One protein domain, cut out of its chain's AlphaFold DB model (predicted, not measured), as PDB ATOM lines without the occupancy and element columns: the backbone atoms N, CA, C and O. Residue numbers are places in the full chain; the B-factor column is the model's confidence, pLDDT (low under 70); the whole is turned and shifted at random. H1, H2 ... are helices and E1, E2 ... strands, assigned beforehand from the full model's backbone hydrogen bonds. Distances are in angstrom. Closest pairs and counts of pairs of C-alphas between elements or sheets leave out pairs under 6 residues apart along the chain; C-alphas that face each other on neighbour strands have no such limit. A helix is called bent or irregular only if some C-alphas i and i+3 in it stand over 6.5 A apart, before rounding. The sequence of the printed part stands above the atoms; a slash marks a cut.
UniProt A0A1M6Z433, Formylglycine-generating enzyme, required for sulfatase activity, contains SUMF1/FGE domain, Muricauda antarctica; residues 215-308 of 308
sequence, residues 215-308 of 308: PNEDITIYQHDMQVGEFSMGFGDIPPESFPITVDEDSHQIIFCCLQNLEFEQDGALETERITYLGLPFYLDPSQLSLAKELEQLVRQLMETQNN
ATOM      1  N   PRO A 215      34.498  19.344 -13.101       95.56
ATOM      2  CA  PRO A 215      33.656  20.098 -14.037       95.56
ATOM      3  C   PRO A 215      32.774  21.171 -13.389       95.56
ATOM      4  O   PRO A 215      32.359  22.109 -14.077       95.56
ATOM      5  N   ASN A 216      32.473  21.021 -12.096       95.12
ATOM      6  CA  ASN A 216      31.624  21.936 -11.331       95.12
ATOM      7  C   ASN A 216      32.417  22.996 -10.559       95.12
ATOM      8  O   ASN A 216      31.800  23.876  -9.966       95.12
ATOM      9  N   GLU A 217      33.744  22.897 -10.555       94.75
ATOM     10  CA  GLU A 217      34.608  23.859  -9.888       94.75
ATOM     11  C   GLU A 217      35.022  24.949 -10.879       94.75
ATOM     12  O   GLU A 217      35.163  24.707 -12.083       94.75
ATOM     13  N   ASP A 218      35.185  26.160 -10.361       94.69
ATOM     14  CA  ASP A 218      35.702  27.296 -11.115       94.69
ATOM     15  C   ASP A 218      37.217  27.344 -10.925       94.69
ATOM     16  O   ASP A 218      37.713  27.913  -9.956       94.69
ATOM     17  N   ILE A 219      37.943  26.623 -11.777       94.69
ATOM     18  CA  ILE A 219      39.399  26.529 -11.705       94.69
ATOM     19  C   ILE A 219      39.974  26.864 -13.071       94.69
ATOM     20  O   ILE A 219      39.622  26.222 -14.060       94.69
ATOM     21  N   THR A 220      40.877  27.843 -13.101       94.56
ATOM     22  CA  THR A 220      41.589  28.258 -14.312       94.56
ATOM     23  C   THR A 220      43.074  28.363 -14.014       94.56
ATOM     24  O   THR A 220      43.476  29.018 -13.058       94.56
ATOM     25  N   ILE A 221      43.894  27.706 -14.823       93.44
ATOM     26  CA  ILE A 221      45.351  27.770 -14.763       93.44
ATOM     27  C   ILE A 221      45.814  28.823 -15.761       93.44
ATOM     28  O   ILE A 221      45.473  28.753 -16.941       93.44
ATOM     29  N   TYR A 222      46.614  29.767 -15.289       91.25
ATOM     30  CA  TYR A 222      47.289  30.763 -16.104       91.25
ATOM     31  C   TYR A 222      48.784  30.456 -16.151       91.25
ATOM     32  O   TYR A 222      49.271  29.489 -15.562       91.25
ATOM     33  N   GLN A 223      49.534  31.285 -16.874       88.44
ATOM     34  CA  GLN A 223      50.976  31.117 -16.974       88.44
ATOM     35  C   GLN A 223      51.638  31.182 -15.592       88.44
ATOM     36  O   GLN A 223      52.354  30.259 -15.228       88.44
ATOM     37  N   HIS A 224      51.379  32.225 -14.801       87.50
ATOM     38  CA  HIS A 224      52.108  32.488 -13.548       87.50
ATOM     39  C   HIS A 224      51.299  32.218 -12.276       87.50
ATOM     40  O   HIS A 224      51.829  32.319 -11.167       87.50
ATOM     41  N   ASP A 225      50.019  31.908 -12.421       89.62
ATOM     42  CA  ASP A 225      49.104  31.724 -11.311       89.62
ATOM     43  C   ASP A 225      47.972  30.774 -11.697       89.62
ATOM     44  O   ASP A 225      47.869  30.284 -12.823       89.62
ATOM     45  N   MET A 226      47.132  30.474 -10.722       92.38
ATOM     46  CA  MET A 226      45.923  29.699 -10.911       92.38
ATOM     47  C   MET A 226      44.816  30.290 -10.054       92.38
ATOM     48  O   MET A 226      45.024  30.647  -8.894       92.38
ATOM     49  N   GLN A 227      43.621  30.339 -10.617       92.75
ATOM     50  CA  GLN A 227      42.413  30.737  -9.927       92.75
ATOM     51  C   GLN A 227      41.628  29.501  -9.484       92.75
ATOM     52  O   GLN A 227      41.445  28.576 -10.267       92.75
ATOM     53  N   VAL A 228      41.158  29.496  -8.235       91.62
ATOM     54  CA  VAL A 228      40.244  28.495  -7.667       91.62
ATOM     55  C   VAL A 228      39.111  29.241  -6.959       91.62
ATOM     56  O   VAL A 228      39.271  29.743  -5.845       91.62
ATOM     57  N   GLY A 229      37.962  29.352  -7.621       89.56
ATOM     58  CA  GLY A 229      36.860  30.218  -7.218       89.56
ATOM     59  C   GLY A 229      37.298  31.683  -7.147       89.56
ATOM     60  O   GLY A 229      37.823  32.249  -8.101       89.56
ATOM     61  N   GLU A 230      37.117  32.298  -5.981       87.75
ATOM     62  CA  GLU A 230      37.483  33.702  -5.727       87.75
ATOM     63  C   GLU A 230      38.977  33.892  -5.403       87.75
ATOM     64  O   GLU A 230      39.433  35.006  -5.148       87.75
ATOM     65  N   PHE A 231      39.748  32.805  -5.351       85.94
ATOM     66  CA  PHE A 231      41.129  32.834  -4.896       85.94
ATOM     67  C   PHE A 231      42.107  32.737  -6.062       85.94
ATOM     68  O   PHE A 231      42.009  31.816  -6.864       85.94
ATOM     69  N   SER A 232      43.089  33.638  -6.107       86.62
ATOM     70  CA  SER A 232      44.248  33.539  -7.000       86.62
ATOM     71  C   SER A 232      45.461  33.043  -6.212       86.62
ATOM     72  O   SER A 232      45.715  33.499  -5.095       86.62
ATOM     73  N   MET A 233      46.175  32.073  -6.775       85.44
ATOM     74  CA  MET A 233      47.349  31.433  -6.188       85.44
ATOM     75  C   MET A 233      48.525  31.576  -7.155       85.44
ATOM     76  O   MET A 233      48.577  30.890  -8.176       85.44
ATOM     77  N   GLY A 234      49.465  32.467  -6.836       83.44
ATOM     78  CA  GLY A 234      50.679  32.672  -7.626       83.44
ATOM     79  C   GLY A 234      51.655  31.507  -7.485       83.44
ATOM     80  O   GLY A 234      51.931  31.046  -6.376       83.44
ATOM     81  N   PHE A 235      52.235  31.045  -8.593       83.38
ATOM     82  CA  PHE A 235      53.212  29.949  -8.568       83.38
ATOM     83  C   PHE A 235      54.535  30.338  -7.892       83.38
ATOM     84  O   PHE A 235      55.249  29.465  -7.403       83.38
ATOM     85  N   GLY A 236      54.849  31.636  -7.816       74.94
ATOM     86  CA  GLY A 236      56.008  32.166  -7.084       74.94
ATOM     87  C   GLY A 236      55.785  32.365  -5.578       74.94
ATOM     88  O   GLY A 236      56.747  32.594  -4.849       74.94
ATOM     89  N   ASP A 237      54.543  32.249  -5.103       68.94
ATOM     90  CA  ASP A 237      54.131  32.577  -3.731       68.94
ATOM     91  C   ASP A 237      53.996  31.338  -2.832       68.94
ATOM     92  O   ASP A 237      53.315  31.371  -1.804       68.94
ATOM     93  N   ILE A 238      54.637  30.234  -3.217       68.69
ATOM     94  CA  ILE A 238      54.540  28.943  -2.535       68.69
ATOM     95  C   ILE A 238      55.795  28.647  -1.685       68.69
ATOM     96  O   ILE A 238      56.901  29.075  -2.026       68.69
ATOM     97  N   PRO A 239      55.671  27.892  -0.577       69.94
ATOM     98  CA  PRO A 239      56.819  27.400   0.179       69.94
ATOM     99  C   PRO A 239      57.866  26.687  -0.703       69.94
ATOM    100  O   PRO A 239      57.466  25.946  -1.603       69.94
ATOM    101  N   PRO A 240      59.177  26.784  -0.392       63.03
ATOM    102  CA  PRO A 240      60.268  26.230  -1.213       63.03
ATOM    103  C   PRO A 240      60.196  24.725  -1.530       63.03
ATOM    104  O   PRO A 240      60.883  24.261  -2.434       63.03
ATOM    105  N   GLU A 241      59.404  23.955  -0.781       66.56
ATOM    106  CA  GLU A 241      59.234  22.503  -0.948       66.56
ATOM    107  C   GLU A 241      57.813  22.107  -1.393       66.56
ATOM    108  O   GLU A 241      57.466  20.927  -1.407       66.56
ATOM    109  N   SER A 242      56.968  23.082  -1.730       72.25
ATOM    110  CA  SER A 242      55.584  22.848  -2.146       72.25
ATOM    111  C   SER A 242      55.401  23.067  -3.644       72.25
ATOM    112  O   SER A 242      56.213  23.721  -4.290       72.25
ATOM    113  N   PHE A 243      54.330  22.497  -4.191       83.06
ATOM    114  CA  PHE A 243      53.940  22.672  -5.586       83.06
ATOM    115  C   PHE A 243      52.488  23.145  -5.660       83.06
ATOM    116  O   PHE A 243      51.694  22.745  -4.801       83.06
ATOM    117  N   PRO A 244      52.115  23.948  -6.675       88.06
ATOM    118  CA  PRO A 244      50.768  24.498  -6.776       88.06
ATOM    119  C   PRO A 244      49.684  23.434  -6.935       88.06
ATOM    120  O   PRO A 244      48.538  23.650  -6.565       88.06
ATOM    121  N   ILE A 245      50.040  22.269  -7.477       92.50
ATOM    122  CA  ILE A 245      49.148  21.120  -7.598       92.50
ATOM    123  C   ILE A 245      49.895  19.883  -7.115       92.50
ATOM    124  O   ILE A 245      51.002  19.602  -7.574       92.50
ATOM    125  N   THR A 246      49.288  19.132  -6.198       92.94
ATOM    126  CA  THR A 246      49.795  17.828  -5.754       92.94
ATOM    127  C   THR A 246      48.688  16.783  -5.793       92.94
ATOM    128  O   THR A 246      47.527  17.091  -5.529       92.94
ATOM    129  N   VAL A 247      49.032  15.543  -6.145       95.69
ATOM    130  CA  VAL A 247      48.086  14.417  -6.145       95.69
ATOM    131  C   VAL A 247      48.516  13.386  -5.108       95.69
ATOM    132  O   VAL A 247      49.606  12.816  -5.211       95.69
ATOM    133  N   ASP A 248      47.640  13.134  -4.141       94.56
ATOM    134  CA  ASP A 248      47.769  12.080  -3.139       94.56
ATOM    135  C   ASP A 248      46.998  10.837  -3.607       94.56
ATOM    136  O   ASP A 248      45.765  10.810  -3.660       94.56
ATOM    137  N   GLU A 249      47.747   9.800  -3.974       94.06
ATOM    138  CA  GLU A 249      47.202   8.538  -4.471       94.06
ATOM    139  C   GLU A 249      46.638   7.648  -3.358       94.06
ATOM    140  O   GLU A 249      45.812   6.793  -3.653       94.06
ATOM    141  N   ASP A 250      47.030   7.834  -2.095       94.38
ATOM    142  CA  ASP A 250      46.516   7.018  -0.990       94.38
ATOM    143  C   ASP A 250      45.133   7.514  -0.545       94.38
ATOM    144  O   ASP A 250      44.239   6.720  -0.237       94.38
ATOM    145  N   SER A 251      44.943   8.839  -0.520       95.44
ATOM    146  CA  SER A 251      43.660   9.468  -0.171       95.44
ATOM    147  C   SER A 251      42.760   9.765  -1.377       95.44
ATOM    148  O   SER A 251      41.610  10.177  -1.198       95.44
ATOM    149  N   HIS A 252      43.257   9.508  -2.590       96.44
ATOM    150  CA  HIS A 252      42.627   9.846  -3.867       96.44
ATOM    151  C   HIS A 252      42.250  11.332  -3.969       96.44
ATOM    152  O   HIS A 252      41.119  11.675  -4.322       96.44
ATOM    153  N   GLN A 253      43.185  12.219  -3.630       96.50
ATOM    154  CA  GLN A 253      42.967  13.664  -3.638       96.50
ATOM    155  C   GLN A 253      43.861  14.372  -4.649       96.50
ATOM    156  O   GLN A 253      45.037  14.046  -4.790       96.50
ATOM    157  N   ILE A 254      43.317  15.398  -5.298       96.06
ATOM    158  CA  ILE A 254      44.103  16.468  -5.912       96.06
ATOM    159  C   ILE A 254      44.007  17.707  -5.027       96.06
ATOM    160  O   ILE A 254      42.924  18.072  -4.571       96.06
ATOM    161  N   ILE A 255      45.144  18.327  -4.741       93.75
ATOM    162  CA  ILE A 255      45.264  19.438  -3.803       93.75
ATOM    163  C   ILE A 255      45.845  20.629  -4.551       93.75
ATOM    164  O   ILE A 255      46.966  20.555  -5.056       93.75
ATOM    165  N   PHE A 256      45.092  21.725  -4.581       91.81
ATOM    166  CA  PHE A 256      45.521  22.994  -5.166       91.81
ATOM    167  C   PHE A 256      46.061  23.905  -4.068       91.81
ATOM    168  O   PHE A 256      45.409  24.101  -3.042       91.81
ATOM    169  N   CYS A 257      47.264  24.424  -4.258       82.44
ATOM    170  CA  CYS A 257      48.029  25.166  -3.271       82.44
ATOM    171  C   CYS A 257      48.673  26.415  -3.915       82.44
ATOM    172  O   CYS A 257      48.876  26.456  -5.121       82.44
ATOM    173  N   CYS A 258      49.014  27.462  -3.169       76.00
ATOM    174  CA  CYS A 258      48.774  27.627  -1.740       76.00
ATOM    175  C   CYS A 258      48.080  28.952  -1.445       76.00
ATOM    176  O   CYS A 258      48.615  30.021  -1.725       76.00
ATOM    177  N   LEU A 259      46.919  28.877  -0.792       75.75
ATOM    178  CA  LEU A 259      46.278  30.046  -0.210       75.75
ATOM    179  C   LEU A 259      47.106  30.552   0.962       75.75
ATOM    180  O   LEU A 259      47.240  29.853   1.968       75.75
ATOM    181  N   GLN A 260      47.638  31.765   0.842       76.81
ATOM    182  CA  GLN A 260      48.290  32.440   1.957       76.81
ATOM    183  C   GLN A 260      47.244  32.853   2.996       76.81
ATOM    184  O   GLN A 260      46.285  33.563   2.692       76.81
ATOM    185  N   ASN A 261      47.440  32.417   4.233       75.88
ATOM    186  CA  ASN A 261      46.626  32.781   5.379       75.88
ATOM    187  C   ASN A 261      47.504  33.519   6.397       75.88
ATOM    188  O   ASN A 261      48.501  32.985   6.879       75.88
ATOM    189  N   LEU A 262      47.155  34.772   6.692       76.94
ATOM    190  CA  LEU A 262      47.850  35.595   7.681       76.94
ATOM    191  C   LEU A 262      47.278  35.302   9.064       76.94
ATOM    192  O   LEU A 262      46.142  35.657   9.380       76.94
ATOM    193  N   GLU A 263      48.087  34.656   9.890       78.62
ATOM    194  CA  GLU A 263      47.786  34.382  11.285       78.62
ATOM    195  C   GLU A 263      48.570  35.345  12.177       78.62
ATOM    196  O   GLU A 263      49.756  35.603  11.966       78.62
ATOM    197  N   PHE A 264      47.899  35.872  13.198       79.25
ATOM    198  CA  PHE A 264      48.507  36.743  14.198       79.25
ATOM    199  C   PHE A 264      48.664  35.948  15.492       79.25
ATOM    200  O   PHE A 264      47.676  35.554  16.115       79.25
ATOM    201  N   GLU A 265      49.908  35.702  15.900       75.00
ATOM    202  CA  GLU A 265      50.210  35.144  17.217       75.00
ATOM    203  C   GLU A 265      50.526  36.291  18.185       75.00
ATOM    204  O   GLU A 265      51.391  37.131  17.928       75.00
ATOM    205  N   GLN A 266      49.804  36.336  19.307       73.50
ATOM    206  CA  GLN A 266      50.040  37.295  20.386       73.50
ATOM    207  C   GLN A 266      50.846  36.617  21.498       73.50
ATOM    208  O   GLN A 266      50.330  35.736  22.187       73.50
ATOM    209  N   ASP A 267      52.090  37.056  21.705       72.94
ATOM    210  CA  ASP A 267      52.916  36.648  22.844       72.94
ATOM    211  C   ASP A 267      53.195  37.862  23.744       72.94
ATOM    212  O   ASP A 267      54.095  38.684  23.526       72.94
ATOM    213  N   GLY A 268      52.344  38.033  24.758       76.38
ATOM    214  CA  GLY A 268      52.401  39.171  25.671       76.38
ATOM    215  C   GLY A 268      52.049  40.498  24.984       76.38
ATOM    216  O   GLY A 268      50.886  40.748  24.687       76.38
ATOM    217  N   ALA A 269      53.042  41.377  24.804       69.69
ATOM    218  CA  ALA A 269      52.891  42.673  24.121       69.69
ATOM    219  C   ALA A 269      53.444  42.668  22.683       69.69
ATOM    220  O   ALA A 269      53.403  43.704  22.019       69.69
ATOM    221  N   LEU A 270      54.003  41.540  22.231       64.19
ATOM    222  CA  LEU A 270      54.443  41.350  20.855       64.19
ATOM    223  C   LEU A 270      53.325  40.686  20.052       64.19
ATOM    224  O   LEU A 270      52.753  39.681  20.471       64.19
ATOM    225  N   GLU A 271      53.057  41.253  18.885       75.44
ATOM    226  CA  GLU A 271      52.223  40.656  17.852       75.44
ATOM    227  C   GLU A 271      53.159  40.212  16.730       75.44
ATOM    228  O   GLU A 271      53.910  41.024  16.181       75.44
ATOM    229  N   THR A 272      53.193  38.911  16.463       76.00
ATOM    230  CA  THR A 272      54.003  38.328  15.394       76.00
ATOM    231  C   THR A 272      53.092  37.830  14.290       76.00
ATOM    232  O   THR A 272      52.232  36.979  14.520       76.00
ATOM    233  N   GLU A 273      53.302  38.361  13.091       76.94
ATOM    234  CA  GLU A 273      52.634  37.904  11.878       76.94
ATOM    235  C   GLU A 273      53.283  36.609  11.388       76.94
ATOM    236  O   GLU A 273      54.508  36.518  11.248       76.94
ATOM    237  N   ARG A 274      52.457  35.603  11.112       79.75
ATOM    238  CA  ARG A 274      52.874  34.331  10.533       79.75
ATOM    239  C   ARG A 274      52.024  34.035   9.309       79.75
ATOM    240  O   ARG A 274      50.802  34.050   9.373       79.75
ATOM    241  N   ILE A 275      52.680  33.722   8.197       73.38
ATOM    242  CA  ILE A 275      51.997  33.256   6.990       73.38
ATOM    243  C   ILE A 275      51.895  31.732   7.070       73.38
ATOM    244  O   ILE A 275      52.913  31.038   7.165       73.38
ATOM    245  N   THR A 276      50.672  31.213   7.059       75.88
ATOM    246  CA  THR A 276      50.371  29.799   6.838       75.88
ATOM    247  C   THR A 276      49.854  29.596   5.418       75.88
ATOM    248  O   THR A 276      49.449  30.537   4.740       75.88
ATOM    249  N   TYR A 277      49.934  28.360   4.936       77.81
ATOM    250  CA  TYR A 277      49.585  27.997   3.569       77.81
ATOM    251  C   TYR A 277      48.524  26.908   3.612       77.81
ATOM    252  O   TYR A 277      48.729  25.864   4.235       77.81
ATOM    253  N   LEU A 278      47.386  27.164   2.976       81.06
ATOM    254  CA  LEU A 278      46.261  26.241   2.918       81.06
ATOM    255  C   LEU A 278      46.165  25.641   1.513       81.06
ATOM    256  O   LEU A 278      46.119  26.365   0.517       81.06
ATOM    257  N   GLY A 279      46.130  24.311   1.449       86.62
ATOM    258  CA  GLY A 279      45.775  23.574   0.239       86.62
ATOM    259  C   GLY A 279      44.277  23.284   0.211       86.62
ATOM    260  O   GLY A 279      43.681  22.990   1.248       86.62
ATOM    261  N   LEU A 280      43.672  23.349  -0.972       90.62
ATOM    262  CA  LEU A 280      42.277  22.993  -1.218       90.62
ATOM    263  C   LEU A 280      42.206  21.570  -1.796       90.62
ATOM    264  O   LEU A 280      42.569  21.383  -2.960       90.62
ATOM    265  N   PRO A 281      41.787  20.561  -1.005       94.38
ATOM    266  CA  PRO A 281      41.697  19.184  -1.469       94.38
ATOM    267  C   PRO A 281      40.370  18.907  -2.184       94.38
ATOM    268  O   PRO A 281      39.297  19.269  -1.698       94.38
ATOM    269  N   PHE A 282      40.438  18.153  -3.277       95.88
ATOM    270  CA  PHE A 282      39.289  17.608  -3.994       95.88
ATOM    271  C   PHE A 282      39.442  16.096  -4.123       95.88
ATOM    272  O   PHE A 282      40.500  15.600  -4.506       95.88
ATOM    273  N   TYR A 283      38.380  15.360  -3.800       96.75
ATOM    274  CA  TYR A 283      38.366  13.903  -3.903       96.75
ATOM    275  C   TYR A 283      38.087  13.468  -5.339       96.75
ATOM    276  O   TYR A 283      37.170  13.982  -5.980       96.75
ATOM    277  N   LEU A 284      38.843  12.482  -5.805       96.81
ATOM    278  CA  LEU A 284      38.756  11.925  -7.146       96.81
ATOM    279  C   LEU A 284      38.306  10.464  -7.108       96.81
ATOM    280  O   LEU A 284      38.554   9.731  -6.146       96.81
ATOM    281  N   ASP A 285      37.671  10.017  -8.190       96.12
ATOM    282  CA  ASP A 285      37.531   8.586  -8.442       96.12
ATOM    283  C   ASP A 285      38.920   7.982  -8.742       96.12
ATOM    284  O   ASP A 285      39.720   8.617  -9.435       96.12
ATOM    285  N   PRO A 286      39.235   6.752  -8.291       95.38
ATOM    286  CA  PRO A 286      40.527   6.121  -8.570       95.38
ATOM    287  C   PRO A 286      40.896   6.078 -10.062       95.38
ATOM    288  O   PRO A 286      42.074   6.150 -10.413       95.38
ATOM    289  N   SER A 287      39.906   5.987 -10.958       96.19
ATOM    290  CA  SER A 287      40.130   6.013 -12.410       96.19
ATOM    291  C   SER A 287      40.654   7.359 -12.927       96.19
ATOM    292  O   SER A 287      41.305   7.398 -13.971       96.19
ATOM    293  N   GLN A 288      40.432   8.447 -12.186       96.81
ATOM    294  CA  GLN A 288      40.849   9.802 -12.545       96.81
ATOM    295  C   GLN A 288      42.280  10.135 -12.092       96.81
ATOM    296  O   GLN A 288      42.838  11.127 -12.557       96.81
ATOM    297  N   LEU A 289      42.911   9.318 -11.237       95.69
ATOM    298  CA  LEU A 289      44.241   9.614 -10.675       95.69
ATOM    299  C   LEU A 289      45.332   9.747 -11.737       95.69
ATOM    300  O   LEU A 289      46.192  10.614 -11.622       95.69
ATOM    301  N   SER A 290      45.276   8.930 -12.791       96.62
ATOM    302  CA  SER A 290      46.235   9.025 -13.902       96.62
ATOM    303  C   SER A 290      46.173  10.387 -14.600       96.62
ATOM    304  O   SER A 290      47.204  11.001 -14.856       96.62
ATOM    305  N   LEU A 291      44.959  10.887 -14.825       97.19
ATOM    306  CA  LEU A 291      44.703  12.179 -15.445       97.19
ATOM    307  C   LEU A 291      45.079  13.338 -14.501       97.19
ATOM    308  O   LEU A 291      45.650  14.335 -14.931       97.19
ATOM    309  N   ALA A 292      44.841  13.190 -13.196       97.25
ATOM    310  CA  ALA A 292      45.295  14.151 -12.191       97.25
ATOM    311  C   ALA A 292      46.828  14.230 -12.103       97.25
ATOM    312  O   ALA A 292      47.383  15.319 -11.968       97.25
ATOM    313  N   LYS A 293      47.528  13.096 -12.220       96.94
ATOM    314  CA  LYS A 293      48.996  13.058 -12.267       96.94
ATOM    315  C   LYS A 293      49.553  13.727 -13.519       96.94
ATOM    316  O   LYS A 293      50.579  14.397 -13.441       96.94
ATOM    317  N   GLU A 294      48.867  13.589 -14.650       96.62
ATOM    318  CA  GLU A 294      49.207  14.323 -15.869       96.62
ATOM    319  C   GLU A 294      49.094  15.841 -15.662       96.62
ATOM    320  O   GLU A 294      50.022  16.570 -16.004       96.62
ATOM    321  N   LEU A 295      48.018  16.316 -15.024       96.38
ATOM    322  CA  LEU A 295      47.861  17.729 -14.667       96.38
ATOM    323  C   LEU A 295      48.977  18.234 -13.742       96.38
ATOM    324  O   LEU A 295      49.571  19.278 -14.006       96.38
ATOM    325  N   GLU A 296      49.281  17.483 -12.679       94.94
ATOM    326  CA  GLU A 296      50.388  17.793 -11.767       94.94
ATOM    327  C   GLU A 296      51.716  17.930 -12.533       94.94
ATOM    328  O   GLU A 296      52.479  18.865 -12.289       94.94
ATOM    329  N   GLN A 297      51.991  17.038 -13.486       93.88
ATOM    330  CA  GLN A 297      53.211  17.088 -14.290       93.88
ATOM    331  C   GLN A 297      53.248  18.290 -15.245       93.88
ATOM    332  O   GLN A 297      54.297  18.926 -15.354       93.88
ATOM    333  N   LEU A 298      52.134  18.627 -15.905       92.75
ATOM    334  CA  LEU A 298      52.062  19.786 -16.805       92.75
ATOM    335  C   LEU A 298      52.368  21.091 -16.061       92.75
ATOM    336  O   LEU A 298      53.173  21.891 -16.531       92.75
ATOM    337  N   VAL A 299      51.787  21.287 -14.874       90.69
ATOM    338  CA  VAL A 299      52.036  22.499 -14.073       90.69
ATOM    339  C   VAL A 299      53.469  22.549 -13.543       90.69
ATOM    340  O   VAL A 299      54.081  23.614 -13.526       90.69
ATOM    341  N   ARG A 300      54.065  21.403 -13.191       89.38
ATOM    342  CA  ARG A 300      55.494  21.337 -12.836       89.38
ATOM    343  C   ARG A 300      56.388  21.780 -13.992       89.38
ATOM    344  O   ARG A 300      57.290  22.583 -13.780       89.38
ATOM    345  N   GLN A 301      56.117  21.292 -15.201       87.56
ATOM    346  CA  GLN A 301      56.871  21.673 -16.398       87.56
ATOM    347  C   GLN A 301      56.746  23.172 -16.684       87.56
ATOM    348  O   GLN A 301      57.765  23.817 -16.907       87.56
ATOM    349  N   LEU A 302      55.533  23.733 -16.582       85.50
ATOM    350  CA  LEU A 302      55.291  25.173 -16.731       85.50
ATOM    351  C   LEU A 302      56.174  26.006 -15.789       85.50
ATOM    352  O   LEU A 302      56.813  26.966 -16.226       85.50
ATOM    353  N   MET A 303      56.269  25.607 -14.519       82.19
ATOM    354  CA  MET A 303      57.115  26.285 -13.532       82.19
ATOM    355  C   MET A 303      58.616  26.142 -13.814       82.19
ATOM    356  O   MET A 303      59.382  27.076 -13.582       82.19
ATOM    357  N   GLU A 304      59.073  24.985 -14.293       81.62
ATOM    358  CA  GLU A 304      60.486  24.774 -14.635       81.62
ATOM    359  C   GLU A 304      60.925  25.675 -15.795       81.62
ATOM    360  O   GLU A 304      62.022  26.232 -15.762       81.62
ATOM    361  N   THR A 305      60.058  25.877 -16.792       72.88
ATOM    362  CA  THR A 305      60.324  26.786 -17.915       72.88
ATOM    363  C   THR A 305      60.387  28.261 -17.529       72.88
ATOM    364  O   THR A 305      61.058  29.020 -18.213       72.88
ATOM    365  N   GLN A 306      59.749  28.679 -16.434       69.56
ATOM    366  CA  GLN A 306      59.807  30.070 -15.955       69.56
ATOM    367  C   GLN A 306      61.090  30.405 -15.194       69.56
ATOM    368  O   GLN A 306      61.436  31.574 -15.045       69.56
ATOM    369  N   ASN A 307      61.776  29.388 -14.672       60.06
ATOM    370  CA  ASN A 307      62.983  29.556 -13.866       60.06
ATOM    371  C   ASN A 307      64.285  29.493 -14.689       60.06
ATOM    372  O   ASN A 307      65.365  29.620 -14.106       60.06
ATOM    373  N   ASN A 308      64.191  29.284 -16.008       48.62
ATOM    374  CA  ASN A 308      65.313  29.219 -16.951       48.62
ATOM    375  C   ASN A 308      65.308  30.423 -17.894       48.62
ATOM    376  O   ASN A 308      66.423  30.865 -18.256       48.62
TER     377      ASN A 308
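Overview. This is residues 215 to 308 of the 308 residues of the protein "Formylglycine-generating enzyme, required for sulfatase activity, contains SUMF1/FGE domain" of Muricauda antarctica (UniProt A0A1M6Z433). A long, bent, two-stranded hairpin, E5 and E6, reaches far out from a small body, and its turn, residues 266 to 271, sticks out free. At the other end of the hairpin the short strand E4 is added beside E5 and helix H1 packs over E4, while the small sheet E1 E2 E3 lies partly face to face with the sheet E4 E5 E6, the strands crossed at 82 degrees, as a small sandwich of two sheets. The printed part has 94 residues, with six named strands and then one named helix along the chain; the class is mixed, helices and strands, and both sheets are antiparallel, in the orders E1 E2 E3 and E4 E5 E6. The whole is loose, with a radius of gyration of the C-alphas of 15.4 A, and elongated, spanning 53 by 34 by 24 A.

Arrangement. E1, residues 219 to 221, and E2, residues 225 to 228, form an antiparallel hairpin, with N 220 and O 227 3.0 A apart, within hydrogen-bond range. E2 and E3, residues 231 to 234, form the next hairpin, with N 228 and O 231 at 2.8 A; E1 E2 E3 is a meander, each strand the antiparallel neighbour of the one before. E4, residues 245 to 248, and E5, residues 253 to 267, are a hairpin with N 248 and O 253 at 2.8 A. E5 bends by 69 degrees at residue 256. E5 and E6, residues 270 to 283, are a hairpin with N 254 and O 282 at 2.9 A and N 267 and O 270 at 3.0 A; E4 E5 E6 is a second meander, and its sheet is twisted. Between the two sheets, the closest C-alphas of E3 and E5 are those of Met 233 and Cys 258, 6.0 A apart, and E2 and E5 are near each other. H1, residues 286 to 306, is on the sheet E4 E5 E6, as two layers, a helix on one face of a sheet, at a height over the sheet of 7.8 A. It lies over E4 and only just along it, at 29 degrees on the local plane; their closest C-alphas, those of Ile 245 and Glu 296, are 5.5 A apart. H1 is not on the sheet E1 E2 E3. In H1, 15 of 17 O i to N i+4 pairs are within hydrogen-bond range; it is irregular, but only just, with C-alphas 287 and 290 7.0 A apart.

Along the chain. E1 begins at C-alpha 219 (39.399, 26.529, -11.705). E5 measures 36.4 A from first to last C-alpha, ending at (52.916, 36.648, 22.844), and E6 40.3 A. H1 measures 31.6 A, ending at C-alpha 306 (59.807, 30.070, -15.955).

Size, cuts and confidence. The C-alphas farthest apart, those of Ala 269 and Ser 287, are 53.3 A apart. The printed part has no cut and ends at the chain's last residue, 308. The link E3 to E4, 10 residues, is short, and the others are tight. The mean pLDDT of the printed part is 85.4; residues 237 to 241, 269 to 270 and 306 to 308 are under 70.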